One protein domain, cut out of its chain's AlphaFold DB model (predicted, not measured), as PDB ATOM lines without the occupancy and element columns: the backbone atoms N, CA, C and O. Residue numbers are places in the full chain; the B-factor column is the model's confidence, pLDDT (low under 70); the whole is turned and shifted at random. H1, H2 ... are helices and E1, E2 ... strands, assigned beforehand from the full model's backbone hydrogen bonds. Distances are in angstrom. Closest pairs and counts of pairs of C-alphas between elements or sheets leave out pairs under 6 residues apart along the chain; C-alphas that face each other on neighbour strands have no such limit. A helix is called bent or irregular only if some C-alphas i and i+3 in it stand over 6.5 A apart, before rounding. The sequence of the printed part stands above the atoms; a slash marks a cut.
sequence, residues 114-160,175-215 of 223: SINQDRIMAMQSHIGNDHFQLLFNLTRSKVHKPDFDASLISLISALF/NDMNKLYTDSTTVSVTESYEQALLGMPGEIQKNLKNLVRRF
ATOM      1  N   SER A 114     -28.771  20.782 -18.085       82.44
ATOM      2  CA  SER A 114     -29.798  20.735 -19.113       82.44
ATOM      3  C   SER A 114     -30.640  19.487 -18.875       82.44
ATOM      4  O   SER A 114     -30.113  18.374 -18.884       82.44
ATOM      5  N   ILE A 115     -31.944  19.667 -18.681       87.75
ATOM      6  CA  ILE A 115     -32.868  18.594 -18.307       87.75
ATOM      7  C   ILE A 115     -33.938  18.463 -19.387       87.75
ATOM      8  O   ILE A 115     -34.581  19.447 -19.750       87.75
ATOM      9  N   ASN A 116     -34.162  17.245 -19.879       87.94
ATOM     10  CA  ASN A 116     -35.335  16.941 -20.692       87.94
ATOM     11  C   ASN A 116     -36.560  16.752 -19.779       87.94
ATOM     12  O   ASN A 116     -36.812  15.648 -19.299       87.94
ATOM     13  N   GLN A 117     -37.273  17.846 -19.500       89.00
ATOM     14  CA  GLN A 117     -38.329  17.897 -18.482       89.00
ATOM     15  C   GLN A 117     -39.443  16.876 -18.743       89.00
ATOM     16  O   GLN A 117     -39.757  16.094 -17.848       89.00
ATOM     17  N   ASP A 118     -39.955  16.800 -19.975       86.31
ATOM     18  CA  ASP A 118     -41.046  15.886 -20.341       86.31
ATOM     19  C   ASP A 118     -40.678  14.421 -20.095       86.31
ATOM     20  O   ASP A 118     -41.452  13.651 -19.523       86.31
ATOM     21  N   ARG A 119     -39.460  14.025 -20.484       88.88
ATOM     22  CA  ARG A 119     -38.991  12.649 -20.287       88.88
ATOM     23  C   ARG A 119     -38.696  12.338 -18.825       88.88
ATOM     24  O   ARG A 119     -38.953  11.215 -18.402       88.88
ATOM     25  N   ILE A 120     -38.189  13.301 -18.053       91.12
ATOM     26  CA  ILE A 120     -37.990  13.114 -16.609       91.12
ATOM     27  C   ILE A 120     -39.333  12.946 -15.897       91.12
ATOM     28  O   ILE A 120     -39.483  12.010 -15.115       91.12
ATOM     29  N   MET A 121     -40.327  13.774 -16.226       89.19
ATOM     30  CA  MET A 121     -41.683  13.641 -15.688       89.19
ATOM     31  C   MET A 121     -42.309  12.287 -16.061       89.19
ATOM     32  O   MET A 121     -42.881  11.621 -15.202       89.19
ATOM     33  N   ALA A 122     -42.131  11.814 -17.300       89.38
ATOM     34  CA  ALA A 122     -42.607  10.494 -17.727       89.38
ATOM     35  C   ALA A 122     -41.920   9.322 -16.991       89.38
ATOM     36  O   ALA A 122     -42.505   8.250 -16.836       89.38
ATOM     37  N   MET A 123     -40.685   9.515 -16.517       88.44
ATOM     38  CA  MET A 123     -39.932   8.509 -15.764       88.44
ATOM     39  C   MET A 123     -40.227   8.503 -14.259       88.44
ATOM     40  O   MET A 123     -39.757   7.598 -13.571       88.44
ATOM     41  N   GLN A 124     -41.007   9.453 -13.734       89.94
ATOM     42  CA  GLN A 124     -41.242   9.591 -12.292       89.94
ATOM     43  C   GLN A 124     -41.750   8.293 -11.641       89.94
ATOM     44  O   GLN A 124     -41.255   7.895 -10.588       89.94
ATOM     45  N   SER A 125     -42.680   7.591 -12.292       87.75
ATOM     46  CA  SER A 125     -43.216   6.313 -11.802       87.75
ATOM     47  C   SER A 125     -42.176   5.190 -11.760       87.75
ATOM     48  O   SER A 125     -42.242   4.336 -10.882       87.75
ATOM     49  N   HIS A 126     -41.205   5.205 -12.674       86.50
ATOM     50  CA  HIS A 126     -40.147   4.197 -12.768       86.50
ATOM     51  C   HIS A 126     -39.014   4.453 -11.768       86.50
ATOM     52  O   HIS A 126     -38.354   3.516 -11.334       86.50
ATOM     53  N   ILE A 127     -38.781   5.721 -11.420       87.31
ATOM     54  CA  ILE A 127     -37.792   6.135 -10.415       87.31
ATOM     55  C   ILE A 127     -38.331   5.887  -8.997       87.31
ATOM     56  O   ILE A 127     -37.562   5.568  -8.094       87.31
ATOM     57  N   GLY A 128     -39.649   5.991  -8.810       87.31
ATOM     58  CA  GLY A 128     -40.286   5.966  -7.496       87.31
ATOM     59  C   GLY A 128     -40.266   7.351  -6.848       87.31
ATOM     60  O   GLY A 128     -39.313   8.112  -6.998       87.31
ATOM     61  N   ASN A 129     -41.341   7.705  -6.140       86.19
ATOM     62  CA  ASN A 129     -41.562   9.079  -5.672       86.19
ATOM     63  C   ASN A 129     -40.479   9.567  -4.690       86.19
ATOM     64  O   ASN A 129     -40.010  10.696  -4.810       86.19
ATOM     65  N   ASP A 130     -40.031   8.699  -3.781       85.56
ATOM     66  CA  ASP A 130     -39.031   9.041  -2.763       85.56
ATOM     67  C   ASP A 130     -37.664   9.332  -3.395       85.56
ATOM     68  O   ASP A 130     -37.024  10.343  -3.109       85.56
ATOM     69  N   HIS A 131     -37.235   8.490  -4.338       86.69
ATOM     70  CA  HIS A 131     -36.002   8.720  -5.087       86.69
ATOM     71  C   HIS A 131     -36.119   9.907  -6.040       86.69
ATOM     72  O   HIS A 131     -35.150  10.640  -6.229       86.69
ATOM     73  N   PHE A 132     -37.301  10.136  -6.610       90.69
ATOM     74  CA  PHE A 132     -37.531  11.266  -7.499       90.69
ATOM     75  C   PHE A 132     -37.338  12.599  -6.771       90.69
ATOM     76  O   PHE A 132     -36.669  13.478  -7.305       90.69
ATOM     77  N   GLN A 133     -37.838  12.730  -5.539       89.94
ATOM     78  CA  GLN A 133     -37.653  13.937  -4.723       89.94
ATOM     79  C   GLN A 133     -36.199  14.150  -4.280       89.94
ATOM     80  O   GLN A 133     -35.766  15.286  -4.116       89.94
ATOM     81  N   LEU A 134     -35.417  13.074  -4.130       88.88
ATOM     82  CA  LEU A 134     -33.980  13.176  -3.853       88.88
ATOM     83  C   LEU A 134     -33.170  13.645  -5.066       88.88
ATOM     84  O   LEU A 134     -32.073  14.182  -4.890       88.88
ATOM     85  N   LEU A 135     -33.685  13.430  -6.278       89.38
ATOM     86  CA  LEU A 135     -33.023  13.761  -7.540       89.38
ATOM     87  C   LEU A 135     -33.485  15.111  -8.109       89.38
ATOM     88  O   LEU A 135     -32.674  15.846  -8.676       89.38
ATOM     89  N   PHE A 136     -34.766  15.449  -7.965       93.56
ATOM     90  CA  PHE A 136     -35.380  16.575  -8.659       93.56
ATOM     91  C   PHE A 136     -36.265  17.439  -7.761       93.56
ATOM     92  O   PHE A 136     -37.045  16.948  -6.951       93.56
ATOM     93  N   ASN A 137     -36.200  18.746  -8.003       90.62
ATOM     94  CA  ASN A 137     -37.147  19.728  -7.506       90.62
ATOM     95  C   ASN A 137     -38.173  20.040  -8.599       90.62
ATOM     96  O   ASN A 137     -37.819  20.304  -9.752       90.62
ATOM     97  N   LEU A 138     -39.452  20.053  -8.225       91.44
ATOM     98  CA  LEU A 138     -40.548  20.454  -9.102       91.44
ATOM     99  C   LEU A 138     -41.028  21.842  -8.702       91.44
ATOM    100  O   LEU A 138     -41.473  22.049  -7.576       91.44
ATOM    101  N   THR A 139     -40.979  22.785  -9.637       89.75
ATOM    102  CA  THR A 139     -41.571  24.113  -9.448       89.75
ATOM    103  C   THR A 139     -42.795  24.229 -10.338       89.75
ATOM    104  O   THR A 139     -42.693  24.114 -11.558       89.75
ATOM    105  N   ARG A 140     -43.962  24.428  -9.726       88.44
ATOM    106  CA  ARG A 140     -45.211  24.678 -10.450       88.44
ATOM    107  C   ARG A 140     -45.392  26.177 -10.619       88.44
ATOM    108  O   ARG A 140     -45.280  26.928  -9.655       88.44
ATOM    109  N   SER A 141     -45.673  26.598 -11.840       87.12
ATOM    110  CA  SER A 141     -45.911  27.992 -12.194       87.12
ATOM    111  C   SER A 141     -47.091  28.089 -13.149       87.12
ATOM    112  O   SER A 141     -47.388  27.144 -13.874       87.12
ATOM    113  N   LYS A 142     -47.771  29.234 -13.153       86.50
ATOM    114  CA  LYS A 142     -48.770  29.542 -14.174       86.50
ATOM    115  C   LYS A 142     -48.078  30.243 -15.332       86.50
ATOM    116  O   LYS A 142     -47.423  31.261 -15.125       86.50
ATOM    117  N   VAL A 143     -48.244  29.715 -16.536       86.44
ATOM    118  CA  VAL A 143     -47.742  30.327 -17.772       86.44
ATOM    119  C   VAL A 143     -48.901  30.681 -18.686       86.44
ATOM    120  O   VAL A 143     -49.997  30.137 -18.561       86.44
ATOM    121  N   HIS A 144     -48.670  31.620 -19.596       88.31
ATOM    122  CA  HIS A 144     -49.662  31.997 -20.595       88.31
ATOM    123  C   HIS A 144     -49.933  30.810 -21.518       88.31
ATOM    124  O   HIS A 144     -49.003  30.102 -21.916       88.31
ATOM    125  N   LYS A 145     -51.200  30.582 -21.866       85.12
ATOM    126  CA  LYS A 145     -51.523  29.628 -22.925       85.12
ATOM    127  C   LYS A 145     -50.971  30.111 -24.275       85.12
ATOM    128  O   LYS A 145     -50.806  31.315 -24.466       85.12
ATOM    129  N   PRO A 146     -50.717  29.203 -25.232       80.88
ATOM    130  CA  PRO A 146     -50.241  29.582 -26.563       80.88
ATOM    131  C   PRO A 146     -51.142  30.602 -27.283       80.88
ATOM    132  O   PRO A 146     -50.656  31.388 -28.086       80.88
ATOM    133  N   ASP A 147     -52.441  30.608 -26.978       84.44
ATOM    134  CA  ASP A 147     -53.475  31.483 -27.538       84.44
ATOM    135  C   ASP A 147     -53.833  32.677 -26.631       84.44
ATOM    136  O   ASP A 147     -54.884  33.294 -26.810       84.44
ATOM    137  N   PHE A 148     -52.978  33.007 -25.655       86.69
ATOM    138  CA  PHE A 148     -53.250  34.016 -24.626       86.69
ATOM    139  C   PHE A 148     -53.734  35.348 -25.201       86.69
ATOM    140  O   PHE A 148     -54.763  35.845 -24.756       86.69
ATOM    141  N   ASP A 149     -53.046  35.897 -26.203       77.69
ATOM    142  CA  ASP A 149     -53.383  37.214 -26.758       77.69
ATOM    143  C   ASP A 149     -54.758  37.216 -27.441       77.69
ATOM    144  O   ASP A 149     -55.565  38.119 -27.220       77.69
ATOM    145  N   ALA A 150     -55.069  36.178 -28.223       81.38
ATOM    146  CA  ALA A 150     -56.365  36.048 -28.889       81.38
ATOM    147  C   ALA A 150     -57.504  35.869 -27.871       81.38
ATOM    148  O   ALA A 150     -58.545  36.526 -27.962       81.38
ATOM    149  N   SER A 151     -57.278  35.026 -26.863       83.38
ATOM    150  CA  SER A 151     -58.232  34.779 -25.784       83.38
ATOM    151  C   SER A 151     -58.423  36.011 -24.886       83.38
ATOM    152  O   SER A 151     -59.549  36.307 -24.487       83.38
ATOM    153  N   LEU A 152     -57.370  36.798 -24.639       82.69
ATOM    154  CA  LEU A 152     -57.438  38.067 -23.911       82.69
ATOM    155  C   LEU A 152     -58.243  39.120 -24.685       82.69
ATOM    156  O   LEU A 152     -59.105  39.779 -24.106       82.69
ATOM    157  N   ILE A 153     -58.015  39.259 -25.994       79.88
ATOM    158  CA  ILE A 153     -58.779  40.182 -26.848       79.88
ATOM    159  C   ILE A 153     -60.265  39.801 -26.861       79.88
ATOM    160  O   ILE A 153     -61.122  40.676 -26.718       79.88
ATOM    161  N   SER A 154     -60.582  38.506 -26.976       80.25
ATOM    162  CA  SER A 154     -61.964  38.011 -26.896       80.25
ATOM    163  C   SER A 154     -62.604  38.340 -25.546       80.25
ATOM    164  O   SER A 154     -63.762  38.758 -25.491       80.25
ATOM    165  N   LEU A 155     -61.848  38.188 -24.458       81.31
ATOM    166  CA  LEU A 155     -62.316  38.462 -23.105       81.31
ATOM    167  C   LEU A 155     -62.623  39.948 -22.886       81.31
ATOM    168  O   LEU A 155     -63.685  40.307 -22.375       81.31
ATOM    169  N   ILE A 156     -61.703  40.815 -23.310       78.44
ATOM    170  CA  ILE A 156     -61.855  42.270 -23.232       78.44
ATOM    171  C   ILE A 156     -63.047  42.720 -24.085       78.44
ATOM    172  O   ILE A 156     -63.868  43.514 -23.632       78.44
ATOM    173  N   SER A 157     -63.196  42.170 -25.292       73.62
ATOM    174  CA  SER A 157     -64.319  42.491 -26.180       73.62
ATOM    175  C   SER A 157     -65.669  42.109 -25.561       73.62
ATOM    176  O   SER A 157     -66.617  42.890 -25.629       73.62
ATOM    177  N   ALA A 158     -65.758  40.954 -24.891       73.50
ATOM    178  CA  ALA A 158     -66.973  40.521 -24.198       73.50
ATOM    179  C   ALA A 158     -67.351  41.436 -23.016       73.50
ATOM    180  O   ALA A 158     -68.538  41.669 -22.773       73.50
ATOM    181  N   LEU A 159     -66.362  41.997 -22.310       73.00
ATOM    182  CA  LEU A 159     -66.587  42.986 -21.252       73.00
ATOM    183  C   LEU A 159     -67.178  44.296 -21.783       73.00
ATOM    184  O   LEU A 159     -68.083  44.839 -21.159       73.00
ATOM    185  N   PHE A 160     -66.697  44.797 -22.926       67.81
ATOM    186  CA  PHE A 160     -67.217  46.033 -23.525       67.81
ATOM    187  C   PHE A 160     -68.661  45.893 -24.029       67.81
ATOM    188  O   PHE A 160     -69.387  46.884 -24.088       67.81
ATOM    189  N   ASN A 175     -62.550  34.908 -13.172       79.88
ATOM    190  CA  ASN A 175     -62.581  33.473 -13.439       79.88
ATOM    191  C   ASN A 175     -62.111  33.154 -14.863       79.88
ATOM    192  O   ASN A 175     -61.354  32.206 -15.069       79.88
ATOM    193  N   ASP A 176     -62.510  33.963 -15.837       80.31
ATOM    194  CA  ASP A 176     -62.106  33.789 -17.226       80.31
ATOM    195  C   ASP A 176     -60.652  34.216 -17.484       80.31
ATOM    196  O   ASP A 176     -59.941  33.538 -18.223       80.31
ATOM    197  N   MET A 177     -60.153  35.244 -16.791       79.81
ATOM    198  CA  MET A 177     -58.727  35.594 -16.770       79.81
ATOM    199  C   MET A 177     -57.872  34.417 -16.292       79.81
ATOM    200  O   MET A 177     -56.830  34.132 -16.875       79.81
ATOM    201  N   ASN A 178     -58.321  33.672 -15.275       77.19
ATOM    202  CA  ASN A 178     -57.620  32.465 -14.827       77.19
ATOM    203  C   ASN A 178     -57.567  31.372 -15.907       77.19
ATOM    204  O   ASN A 178     -56.614  30.592 -15.920       77.19
ATOM    205  N   LYS A 179     -58.531  31.327 -16.837       82.50
ATOM    206  CA  LYS A 179     -58.530  30.380 -17.965       82.50
ATOM    207  C   LYS A 179     -57.500  30.732 -19.038       82.50
ATOM    208  O   LYS A 179     -57.242  29.879 -19.885       82.50
ATOM    209  N   LEU A 180     -56.903  31.926 -19.011       84.69
ATOM    210  CA  LEU A 180     -55.827  32.318 -19.932       84.69
ATOM    211  C   LEU A 180     -54.482  31.669 -19.584       84.69
ATOM    212  O   LEU A 180     -53.567  31.639 -20.407       84.69
ATOM    213  N   TYR A 181     -54.363  31.128 -18.375       84.94
ATOM    214  CA  TYR A 181     -53.146  30.499 -17.891       84.94
ATOM    215  C   TYR A 181     -53.254  28.974 -17.948       84.94
ATOM    216  O   TYR A 181     -54.340  28.393 -17.892       84.94
ATOM    217  N   THR A 182     -52.108  28.318 -18.060       86.56
ATOM    218  CA  THR A 182     -51.956  26.875 -17.890       86.56
ATOM    219  C   THR A 182     -50.875  26.600 -16.854       86.56
ATOM    220  O   THR A 182     -49.944  27.394 -16.687       86.56
ATOM    221  N   ASP A 183     -51.019  25.498 -16.125       85.44
ATOM    222  CA  ASP A 183     -50.011  25.074 -15.167       85.44
ATOM    223  C   ASP A 183     -48.818  24.485 -15.927       85.44
ATOM    224  O   ASP A 183     -48.945  23.537 -16.701       85.44
ATOM    225  N   SER A 184     -47.640  25.045 -15.685       85.44
ATOM    226  CA  SER A 184     -46.361  24.520 -16.143       85.44
ATOM    227  C   SER A 184     -45.579  24.003 -14.947       85.44
ATOM    228  O   SER A 184     -45.492  24.655 -13.903       85.44
ATOM    229  N   THR A 185     -45.005  22.813 -15.090       86.94
ATOM    230  CA  THR A 185     -44.094  22.249 -14.096       86.94
ATOM    231  C   THR A 185     -42.694  22.265 -14.671       86.94
ATOM    232  O   THR A 185     -42.429  21.582 -15.655       86.94
ATOM    233  N   THR A 186     -41.795  23.009 -14.036       88.38
ATOM    234  CA  THR A 186     -40.375  22.977 -14.374       88.38
ATOM    235  C   THR A 186     -39.634  22.029 -13.451       88.38
ATOM    236  O   THR A 186     -39.799  22.090 -12.228       88.38
ATOM    237  N   VAL A 187     -38.786  21.192 -14.039       88.88
ATOM    238  CA  VAL A 187     -37.916  20.263 -13.314       88.88
ATOM    239  C   VAL A 187     -36.520  20.866 -13.190       88.88
ATOM    240  O   VAL A 187     -35.933  21.266 -14.196       88.88
ATOM    241  N   SER A 188     -35.967  20.892 -11.980       88.75
ATOM    242  CA  SER A 188     -34.551  21.175 -11.724       88.75
ATOM    243  C   SER A 188     -33.924  20.042 -10.916       88.75
ATOM    244  O   SER A 188     -34.626  19.282 -10.256       88.75
ATOM    245  N   VAL A 189     -32.603  19.876 -10.991       88.44
ATOM    246  CA  VAL A 189     -31.909  18.899 -10.139       88.44
ATOM    247  C   VAL A 189     -31.784  19.418  -8.706       88.44
ATOM    248  O   VAL A 189     -31.723  20.628  -8.469       88.44
ATOM    249  N   THR A 190     -31.705  18.504  -7.748       87.00
ATOM    250  CA  THR A 190     -31.354  18.809  -6.355       87.00
ATOM    251  C   THR A 190     -29.839  18.955  -6.181       87.00
ATOM    252  O   THR A 190     -29.044  18.545  -7.031       87.00
ATOM    253  N   GLU A 191     -29.406  19.499  -5.042       78.31
ATOM    254  CA  GLU A 191     -27.978  19.528  -4.687       78.31
ATOM    255  C   GLU A 191     -27.403  18.125  -4.445       78.31
ATOM    256  O   GLU A 191     -26.225  17.884  -4.705       78.31
ATOM    257  N   SER A 192     -28.246  17.191  -3.998       79.69
ATOM    258  CA  SER A 192     -27.913  15.787  -3.757       79.69
ATOM    259  C   SER A 192     -27.965  14.915  -5.012       79.69
ATOM    260  O   SER A 192     -27.674  13.725  -4.908       79.69
ATOM    261  N   TYR A 193     -28.317  15.464  -6.184       85.88
ATOM    262  CA  TYR A 193     -28.579  14.692  -7.405       85.88
ATOM    263  C   TYR A 193     -27.478  13.676  -7.724       85.88
ATOM    264  O   TYR A 193     -27.766  12.499  -7.901       85.88
ATOM    265  N   GLU A 194     -26.211  14.103  -7.740       81.75
ATOM    266  CA  GLU A 194     -25.084  13.228  -8.095       81.75
ATOM    267  C   GLU A 194     -24.902  12.083  -7.085       81.75
ATOM    268  O   GLU A 194     -24.621  10.953  -7.475       81.75
ATOM    269  N   GLN A 195     -25.109  12.344  -5.789       80.69
ATOM    270  CA  GLN A 195     -25.017  11.315  -4.749       80.69
ATOM    271  C   GLN A 195     -26.210  10.353  -4.806       80.69
ATOM    272  O   GLN A 195     -26.025   9.137  -4.780       80.69
ATOM    273  N   ALA A 196     -27.426  10.881  -4.949       84.44
ATOM    274  CA  ALA A 196     -28.642  10.082  -5.075       84.44
ATOM    275  C   ALA A 196     -28.614   9.201  -6.338       84.44
ATOM    276  O   ALA A 196     -29.022   8.043  -6.295       84.44
ATOM    277  N   LEU A 197     -28.054   9.710  -7.440       87.81
ATOM    278  CA  LEU A 197     -27.900   8.995  -8.706       87.81
ATOM    279  C   LEU A 197     -26.966   7.775  -8.595       87.81
ATOM    280  O   LEU A 197     -27.150   6.799  -9.325       87.81
ATOM    281  N   LEU A 198     -25.973   7.796  -7.699       84.62
ATOM    282  CA  LEU A 198     -25.088   6.648  -7.445       84.62
ATOM    283  C   LEU A 198     -25.808   5.492  -6.743       84.62
ATOM    284  O   LEU A 198     -25.459   4.339  -6.977       84.62
ATOM    285  N   GLY A 199     -26.820   5.797  -5.928       82.75
ATOM    286  CA  GLY A 199     -27.665   4.801  -5.269       82.75
ATOM    287  C   GLY A 199     -28.751   4.203  -6.170       82.75
ATOM    288  O   GLY A 199     -29.477   3.317  -5.730       82.75
ATOM    289  N   MET A 200     -28.893   4.682  -7.413       86.00
ATOM    290  CA  MET A 200     -29.918   4.203  -8.344       86.00
ATOM    291  C   MET A 200     -29.499   2.909  -9.062       86.00
ATOM    292  O   MET A 200     -28.316   2.719  -9.357       86.00
ATOM    293  N   PRO A 201     -30.464   2.056  -9.457       88.31
ATOM    294  CA  PRO A 201     -30.213   0.934 -10.359       88.31
ATOM    295  C   PRO A 201     -29.497   1.370 -11.646       88.31
ATOM    296  O   PRO A 201     -29.808   2.419 -12.214       88.31
ATOM    297  N   GLY A 202     -28.575   0.541 -12.148       87.25
ATOM    298  CA  GLY A 202     -27.698   0.892 -13.276       87.25
ATOM    299  C   GLY A 202     -28.431   1.337 -14.551       87.25
ATOM    300  O   GLY A 202     -28.004   2.291 -15.202       87.25
ATOM    301  N   GLU A 203     -29.571   0.719 -14.872       87.62
ATOM    302  CA  GLU A 203     -30.422   1.108 -16.010       87.62
ATOM    303  C   GLU A 203     -31.045   2.503 -15.826       87.62
ATOM    304  O   GLU A 203     -31.001   3.338 -16.733       87.62
ATOM    305  N   ILE A 204     -31.557   2.807 -14.626       87.31
ATOM    306  CA  ILE A 204     -32.095   4.135 -14.292       87.31
ATOM    307  C   ILE A 204     -30.974   5.170 -14.349       87.31
ATOM    308  O   ILE A 204     -31.139   6.226 -14.955       87.31
ATOM    309  N   GLN A 205     -29.806   4.842 -13.798       88.19
ATOM    310  CA  GLN A 205     -28.648   5.723 -13.823       88.19
ATOM    311  C   GLN A 205     -28.219   6.067 -15.257       88.19
ATOM    312  O   GLN A 205     -27.957   7.230 -15.572       88.19
ATOM    313  N   LYS A 206     -28.165   5.069 -16.146       87.06
ATOM    314  CA  LYS A 206     -27.824   5.251 -17.563       87.06
ATOM    315  C   LYS A 206     -28.851   6.123 -18.287       87.06
ATOM    316  O   LYS A 206     -28.464   7.023 -19.032       87.06
ATOM    317  N   ASN A 207     -30.140   5.902 -18.039       87.75
ATOM    318  CA  ASN A 207     -31.209   6.710 -18.621       87.75
ATOM    319  C   ASN A 207     -31.154   8.161 -18.130       87.75
ATOM    320  O   ASN A 207     -31.176   9.085 -18.941       87.75
ATOM    321  N   LEU A 208     -30.981   8.374 -16.824       88.88
ATOM    322  CA  LEU A 208     -30.866   9.709 -16.242       88.88
ATOM    323  C   LEU A 208     -29.633  10.463 -16.754       88.88
ATOM    324  O   LEU A 208     -29.756  11.634 -17.099       88.88
ATOM    325  N   LYS A 209     -28.483   9.800 -16.934       85.69
ATOM    326  CA  LYS A 209     -27.281  10.403 -17.551       85.69
ATOM    327  C   LYS A 209     -27.510  10.901 -18.986       85.69
ATOM    328  O   LYS A 209     -26.838  11.832 -19.425       85.69
ATOM    329  N   ASN A 210     -28.459  10.315 -19.717       84.88
ATOM    330  CA  ASN A 210     -28.822  10.771 -21.062       84.88
ATOM    331  C   ASN A 210     -29.812  11.946 -21.046       84.88
ATOM    332  O   ASN A 210     -29.778  12.785 -21.951       84.88
ATOM    333  N   LEU A 211     -30.699  11.993 -20.048       86.69
ATOM    334  CA  LEU A 211     -31.772  12.988 -19.927       86.69
ATOM    335  C   LEU A 211     -31.358  14.246 -19.158       86.69
ATOM    336  O   LEU A 211     -31.916  15.319 -19.392       86.69
ATOM    337  N   VAL A 212     -30.381  14.109 -18.267       86.06
ATOM    338  CA  VAL A 212     -29.803  15.172 -17.453       86.06
ATOM    339  C   VAL A 212     -28.359  15.346 -17.893       86.06
ATOM    340  O   VAL A 212     -27.463  14.598 -17.502       86.06
ATOM    341  N   ARG A 213     -28.129  16.338 -18.752       81.06
ATOM    342  CA  ARG A 213     -26.792  16.677 -19.234       81.06
ATOM    343  C   ARG A 213     -26.220  17.775 -18.366       81.06
ATOM    344  O   ARG A 213     -26.749  18.882 -18.327       81.06
ATOM    345  N   ARG A 214     -25.121  17.479 -17.686       73.31
ATOM    346  CA  ARG A 214     -24.351  18.503 -16.986       73.31
ATOM    347  C   ARG A 214     -23.740  19.452 -18.013       73.31
ATOM    348  O   ARG A 214     -23.206  18.992 -19.024       73.31
ATOM    349  N   PHE A 215     -23.827  20.758 -17.771       73.56
ATOM    350  CA  PHE A 215     -23.066  21.699 -18.588       73.56
ATOM    351  C   PHE A 215     -21.572  21.426 -18.421       73.56
ATOM    352  O   PHE A 215     -21.117  21.034 -17.342       73.56
TER     353      PHE A 215
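This is residues 114 to 160 and 175 to 215 of the 223 residues of an uncharacterized protein of Ignavibacteria bacterium (UniProt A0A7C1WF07). A long ribbon of two antiparallel strands, E1 and E2, runs from a loose head of four short helices, H1, H2, H5 and H6, to a far end that holds H3 and H4. In the head, H1 and H6 lie side by side, and residues 114 to 115 pair with residues 212 to 213 of E3, which brings both ends of the printed part to the head. The printed part has 88 residues with six named helices and three named strands, in the order H1, H2, E1, H3, H4, E2, H5, H6, E3, and the class is mixed, helices and strands. The whole is only just extended, close to loose, with a radius of gyration of the C-alphas of 18.3 A, and the C-alphas span 60 by 23 by 21 A.

H1 is residues 117 to 127, 14.3 A long, and begins with C-alpha 117 at (-38.329, 17.897, -18.482); it is irregular, with C-alphas 122 and 125 7.3 A apart. H2, residues 129 to 135, follows. E1, residues 136 to 144, is 24.2 A long. H3, residues 148 to 160, is 18.5 A long and ends with C-alpha 160 at (-67.217, 46.033, -23.525). H4 is residues 175 to 178. E2, residues 181 to 189, is 25.4 A long. H5 is residues 193 to 198, and H6, residues 202 to 211, is 14.4 A long. E3, residues 212 to 214, ends with C-alpha 214 at (-24.351, 18.503, -16.986).

E1 and E2 are antiparallel neighbours at 156 degrees, with N 137 and O 188 at 2.8 A and N 182 and O 143 at 2.8 A. The closest C-alphas of H1 and E2, Gln 117 and Val 187, are 5.7 A apart. H1 and H6 touch, closest at the C-alphas of Ile 120 and Leu 211, 7.0 A, with a shallow tilt of 11 degrees, opposite ways. H2 and H5 touch at a steep tilt of 67 degrees, with the C-alphas of Leu 135 and Tyr 193 closest at 4.5 A. H5 and H6 are close but not clearly touching; their closest C-alphas, Leu 197 and Gln 205, are 6.1 A apart. H3, with residues 152 to 155 alone, only just touches H4, with 3 pairs of C-alphas within 8 A, the closest being Leu 155 and Asp 176 at 7.5 A. H1 and H3 are apart. E3 pairs with no named strand. Every O i to N i+4 pair is within hydrogen-bond range in H2, H3, H5 and H6, against 5 of 7 in H1; H4 is too short for such a pair, and its 1 O i to N i+3 pair is within range.

The two C-alphas farthest apart, those of Phe 160 and Gly 202, are 60.9 A apart. Residues 161 to 174 are not printed, and C-alphas 160 and 175 are 16.8 A apart across the cut. The links that are printed whole are tight. The mean pLDDT of the printed part is 84.9, and residue 160 is under 70.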